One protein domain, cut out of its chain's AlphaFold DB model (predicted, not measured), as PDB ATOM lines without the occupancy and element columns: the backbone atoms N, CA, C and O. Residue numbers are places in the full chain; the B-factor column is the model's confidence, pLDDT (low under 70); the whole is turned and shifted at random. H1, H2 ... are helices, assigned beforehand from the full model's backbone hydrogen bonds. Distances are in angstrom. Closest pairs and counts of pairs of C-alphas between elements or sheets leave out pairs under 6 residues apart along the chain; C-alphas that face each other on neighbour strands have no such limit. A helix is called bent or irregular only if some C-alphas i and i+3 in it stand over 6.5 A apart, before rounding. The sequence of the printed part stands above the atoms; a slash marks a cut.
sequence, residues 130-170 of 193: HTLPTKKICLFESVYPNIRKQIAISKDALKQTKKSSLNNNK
ATOM      1  N   HIS A 130      17.348 -11.350  13.222       90.31
ATOM      2  CA  HIS A 130      18.285 -12.425  13.549       90.31
ATOM      3  C   HIS A 130      19.771 -12.024  13.595       90.31
ATOM      4  O   HIS A 130      20.581 -12.787  14.128       90.31
ATOM      5  N   THR A 131      20.135 -10.872  13.027       91.88
ATOM      6  CA  THR A 131      21.512 -10.355  12.974       91.88
ATOM      7  C   THR A 131      21.887  -9.501  14.191       91.88
ATOM      8  O   THR A 131      23.023  -9.024  14.261       91.88
ATOM      9  N   LEU A 132      20.953  -9.269  15.125       92.44
ATOM     10  CA  LEU A 132      21.186  -8.442  16.312       92.44
ATOM     11  C   LEU A 132      22.439  -8.891  17.099       92.44
ATOM     12  O   LEU A 132      22.644 -10.096  17.280       92.44
ATOM     13  N   PRO A 133      23.273  -7.953  17.596       91.25
ATOM     14  CA  PRO A 133      24.522  -8.289  18.274       91.25
ATOM     15  C   PRO A 133      24.292  -9.107  19.543       91.25
ATOM     16  O   PRO A 133      23.656  -8.637  20.485       91.25
ATOM     17  N   THR A 134      24.897 -10.297  19.613       88.38
ATOM     18  CA  THR A 134      24.710 -11.231  20.734       88.38
ATOM     19  C   THR A 134      25.116 -10.653  22.089       88.38
ATOM     20  O   THR A 134      24.425 -10.839  23.089       88.38
ATOM     21  N   LYS A 135      26.202  -9.871  22.098       90.69
ATOM     22  CA  LYS A 135      26.751  -9.206  23.288       90.69
ATOM     23  C   LYS A 135      25.810  -8.162  23.904       90.69
ATOM     24  O   LYS A 135      25.981  -7.816  25.064       90.69
ATOM     25  N   LYS A 136      24.836  -7.657  23.139       90.12
ATOM     26  CA  LYS A 136      23.911  -6.599  23.568       90.12
ATOM     27  C   LYS A 136      22.495  -7.108  23.862       90.12
ATOM     28  O   LYS A 136      21.635  -6.288  24.161       90.12
ATOM     29  N   ILE A 137      22.220  -8.422  23.826       90.31
ATOM     30  CA  ILE A 137      20.842  -8.904  24.050       90.31
ATOM     31  C   ILE A 137      20.284  -8.461  25.401       90.31
ATOM     32  O   ILE A 137      19.127  -8.069  25.431       90.31
ATOM     33  N   CYS A 138      21.066  -8.472  26.484       88.75
ATOM     34  CA  CYS A 138      20.552  -8.058  27.794       88.75
ATOM     35  C   CYS A 138      20.026  -6.610  27.775       88.75
ATOM     36  O   CYS A 138      19.022  -6.309  28.411       88.75
ATOM     37  N   LEU A 139      20.671  -5.733  26.994       88.06
ATOM     38  CA  LEU A 139      20.217  -4.361  26.767       88.06
ATOM     39  C   LEU A 139      18.918  -4.332  25.950       88.06
ATOM     40  O   LEU A 139      17.990  -3.606  26.278       88.06
ATOM     41  N   PHE A 140      18.823  -5.138  24.893       91.81
ATOM     42  CA  PHE A 140      17.596  -5.212  24.097       91.81
ATOM     43  C   PHE A 140      16.427  -5.812  24.890       91.81
ATOM     44  O   PHE A 140      15.292  -5.384  24.706       91.81
ATOM     45  N   GLU A 141      16.687  -6.763  25.791       89.81
ATOM     46  CA  GLU A 141      15.681  -7.388  26.660       89.81
ATOM     47  C   GLU A 141      15.047  -6.402  27.639       89.81
ATOM     48  O   GLU A 141      13.861  -6.549  27.934       89.81
ATOM     49  N   SER A 142      15.786  -5.385  28.098       84.75
ATOM     50  CA  SER A 142      15.220  -4.366  28.992       84.75
ATOM     51  C   SER A 142      14.146  -3.517  28.311       84.75
ATOM     52  O   SER A 142      13.277  -2.978  28.992       84.75
ATOM     53  N   VAL A 143      14.179  -3.416  26.977       85.94
ATOM     54  CA  VAL A 143      13.216  -2.633  26.190       85.94
ATOM     55  C   VAL A 143      12.190  -3.510  25.465       85.94
ATOM     56  O   VAL A 143      11.040  -3.108  25.294       85.94
ATOM     57  N   TYR A 144      12.585  -4.720  25.062       87.75
ATOM     58  CA  TYR A 144      11.749  -5.702  24.370       87.75
ATOM     59  C   TYR A 144      11.735  -7.022  25.149       87.75
ATOM     60  O   TYR A 144      12.547  -7.921  24.879       87.75
ATOM     61  N   PRO A 145      10.780  -7.188  26.080       85.31
ATOM     62  CA  PRO A 145      10.589  -8.452  26.771       85.31
ATOM     63  C   PRO A 145      10.341  -9.554  25.734       85.31
ATOM     64  O   PRO A 145       9.408  -9.460  24.938       85.31
ATOM     65  N   ASN A 146      11.163 -10.607  25.744       89.56
ATOM     66  CA  ASN A 146      11.160 -11.729  24.788       89.56
ATOM     67  C   ASN A 146      11.871 -11.517  23.435       89.56
ATOM     68  O   ASN A 146      11.662 -12.320  22.518       89.56
ATOM     69  N   ILE A 147      12.765 -10.533  23.289       92.81
ATOM     70  CA  ILE A 147      13.517 -10.330  22.033       92.81
ATOM     71  C   ILE A 147      14.249 -11.598  21.546       92.81
ATOM     72  O   ILE A 147      14.292 -11.870  20.348       92.81
ATOM     73  N   ARG A 148      14.749 -12.449  22.456       92.31
ATOM     74  CA  ARG A 148      15.388 -13.732  22.100       92.31
ATOM     75  C   ARG A 148      14.460 -14.667  21.326       92.31
ATOM     76  O   ARG A 148      14.899 -15.296  20.365       92.31
ATOM     77  N   LYS A 149      13.184 -14.740  21.723       91.44
ATOM     78  CA  LYS A 149      12.180 -15.563  21.033       91.44
ATOM     79  C   LYS A 149      11.932 -15.022  19.626       91.44
ATOM     80  O   LYS A 149      11.936 -15.788  18.670       91.44
ATOM     81  N   GLN A 150      11.818 -13.701  19.482       90.94
ATOM     82  CA  GLN A 150      11.638 -13.057  18.176       90.94
ATOM     83  C   GLN A 150      12.844 -13.281  17.246       90.94
ATOM     84  O   GLN A 150      12.678 -13.585  16.064       90.94
ATOM     85  N   ILE A 151      14.066 -13.216  17.782       91.69
ATOM     86  CA  ILE A 151      15.302 -13.534  17.052       91.69
ATOM     87  C   ILE A 151      15.290 -14.987  16.555       91.69
ATOM     88  O   ILE A 151      15.666 -15.239  15.409       91.69
ATOM     89  N   ALA A 152      14.871 -15.944  17.390       91.00
ATOM     90  CA  ALA A 152      14.784 -17.353  17.004       91.00
ATOM     91  C   ALA A 152      13.786 -17.566  15.854       91.00
ATOM     92  O   ALA A 152      14.149 -18.156  14.837       91.00
ATOM     93  N   ILE A 153      12.590 -16.977  15.960       90.12
ATOM     94  CA  ILE A 153      11.568 -17.009  14.902       90.12
ATOM     95  C   ILE A 153      12.128 -16.436  13.591       90.12
ATOM     96  O   ILE A 153      11.999 -17.054  12.534       90.12
ATOM     97  N   SER A 154      12.826 -15.294  13.651       90.19
ATOM     98  CA  SER A 154      13.463 -14.679  12.476       90.19
ATOM     99  C   SER A 154      14.516 -15.592  11.827       90.19
ATOM    100  O   SER A 154      14.587 -15.680  10.599       90.19
ATOM    101  N   LYS A 155      15.314 -16.319  12.624       90.88
ATOM    102  CA  LYS A 155      16.305 -17.283  12.108       90.88
ATOM    103  C   LYS A 155      15.650 -18.455  11.390       90.88
ATOM    104  O   LYS A 155      16.154 -18.888  10.352       90.88
ATOM    105  N   ASP A 156      14.563 -18.983  11.932       89.06
ATOM    106  CA  ASP A 156      13.901 -20.143  11.343       89.06
ATOM    107  C   ASP A 156      13.140 -19.778  10.067       89.06
ATOM    108  O   ASP A 156      13.229 -20.519   9.086       89.06
ATOM    109  N   ALA A 157      12.539 -18.585  10.009       86.06
ATOM    110  CA  ALA A 157      11.993 -18.032   8.770       86.06
ATOM    111  C   ALA A 157      13.064 -17.949   7.662       86.06
ATOM    112  O   ALA A 157      12.828 -18.383   6.535       86.06
ATOM    113  N   LEU A 158      14.281 -17.490   7.986       86.88
ATOM    114  CA  LEU A 158      15.398 -17.443   7.030       86.88
ATOM    115  C   LEU A 158      15.835 -18.839   6.552       86.88
ATOM    116  O   LEU A 158      16.200 -19.032   5.391       86.88
ATOM    117  N   LYS A 159      15.831 -19.841   7.437       87.62
ATOM    118  CA  LYS A 159      16.144 -21.223   7.038       87.62
ATOM    119  C   LYS A 159      15.079 -21.778   6.094       87.62
ATOM    120  O   LYS A 159      15.426 -22.474   5.142       87.62
ATOM    121  N   GLN A 160      13.803 -21.483   6.348       80.62
ATOM    122  CA  GLN A 160      12.696 -21.923   5.499       80.62
ATOM    123  C   GLN A 160      12.770 -21.296   4.102       80.62
ATOM    124  O   GLN A 160      12.676 -22.029   3.119       80.62
ATOM    125  N   THR A 161      13.039 -19.991   3.993       78.00
ATOM    126  CA  THR A 161      13.192 -19.315   2.689       78.00
ATOM    127  C   THR A 161      14.382 -19.843   1.888       78.00
ATOM    128  O   THR A 161      14.284 -20.041   0.678       78.00
ATOM    129  N   LYS A 162      15.505 -20.157   2.546       80.06
ATOM    130  CA  LYS A 162      16.649 -20.803   1.878       80.06
ATOM    131  C   LYS A 162      16.307 -22.203   1.368       80.06
ATOM    132  O   LYS A 162      16.663 -22.538   0.241       80.06
ATOM    133  N   LYS A 163      15.606 -23.015   2.169       74.56
ATOM    134  CA  LYS A 163      15.170 -24.364   1.765       74.56
ATOM    135  C   LYS A 163      14.207 -24.324   0.576       74.56
ATOM    136  O   LYS A 163      14.377 -25.111  -0.352       74.56
ATOM    137  N   SER A 164      13.232 -23.414   0.574       70.38
ATOM    138  CA  SER A 164      12.289 -23.278  -0.544       70.38
ATOM    139  C   SER A 164      12.977 -22.790  -1.823       70.38
ATOM    140  O   SER A 164      12.733 -23.352  -2.886       70.38
ATOM    141  N   SER A 165      13.907 -21.834  -1.730       69.50
ATOM    142  CA  SER A 165      14.716 -21.378  -2.873       69.50
ATOM    143  C   SER A 165      15.576 -22.501  -3.471       69.50
ATOM    144  O   SER A 165      15.577 -22.701  -4.687       69.50
ATOM    145  N   LEU A 166      16.241 -23.300  -2.628       68.69
ATOM    146  CA  LEU A 166      16.995 -24.483  -3.062       68.69
ATOM    147  C   LEU A 166      16.101 -25.517  -3.756       68.69
ATOM    148  O   LEU A 166      16.489 -26.068  -4.787       68.69
ATOM    149  N   ASN A 167      14.904 -25.765  -3.224       62.44
ATOM    150  CA  ASN A 167      13.949 -26.688  -3.832       62.44
ATOM    151  C   ASN A 167      13.425 -26.170  -5.178       62.44
ATOM    152  O   ASN A 167      13.381 -26.945  -6.131       62.44
ATOM    153  N   ASN A 168      13.119 -24.877  -5.298       59.44
ATOM    154  CA  ASN A 168      12.678 -24.275  -6.558       59.44
ATOM    155  C   ASN A 168      13.772 -24.341  -7.634       59.44
ATOM    156  O   ASN A 168      13.496 -24.768  -8.752       59.44
ATOM    157  N   ASN A 169      15.032 -24.055  -7.288       59.56
ATOM    158  CA  ASN A 169      16.159 -24.223  -8.215       59.56
ATOM    159  C   ASN A 169      16.357 -25.690  -8.634       59.56
ATOM    160  O   ASN A 169      16.716 -25.977  -9.775       59.56
ATOM    161  N   LYS A 170      16.082 -26.642  -7.734       54.09
ATOM    162  CA  LYS A 170      16.155 -28.079  -8.031       54.09
ATOM    163  C   LYS A 170      15.013 -28.556  -8.936       54.09
ATOM    164  O   LYS A 170      15.222 -29.477  -9.719       54.09
TER     165      LYS A 170
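AT A GLANCE: This is residues 130 to 170 of the 193 residues of an uncharacterized protein of viral metagenome (UniProt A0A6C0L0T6). A long straight helix, H2, makes most of the length of this domain, and a short irregular helix, H1, meets it at its first end to make an open corner. Residues 130 to 133, before H1, fold back beside the first half of H2, while residues 159 to 170 of H2 stick out as a bare arm. The printed part has 41 residues with two named helices, H1 then H2, and no named strand; the class is all helix. It is only just extended, close to loose, with a radius of gyration of the C-alphas of 13.7 A and spans of 44 by 16 by 8 A.

IN THESE COORDINATES: The printed part begins at His 130, with its C-alpha at (18.285, -12.425, 13.549). H1 runs from Thr 134, C-alpha at (24.710, -11.231, 20.734), to Val 143, 15.4 A from first to last C-alpha. It is irregular: C-alphas 135 and 138 are 7.7 A apart. H2 follows, residues 147 to 170, 35.0 A from first to last C-alpha, ending at C-alpha 170 at (16.155, -28.079, -8.031).

HOW THE PARTS SIT: H1 and H2 touch, H2 with residues 147 to 148 alone. Their closest C-alphas, those of Glu 141 and Ile 147, are 5.9 A apart. The helices run opposite ways at a steep tilt of 56 degrees, and their centres are 22.9 A apart. In H2 every O i to N i+4 pair is within hydrogen-bond range; in H1 3 of 6 are, beside 5 of 7 O i to N i+3 pairs.

THE WHOLE: The outline is a rod, and the two C-alphas farthest apart, those of Ser 142 and Lys 170, are 44.0 A apart. The printed part has no cut, and the link from H1 to H2, three residues, is tight. Residues 141 to 146, of which 141 to 143 belong to H1, stand free. The mean pLDDT of the printed part is 84.0, and residues 165 to 170 are under 70.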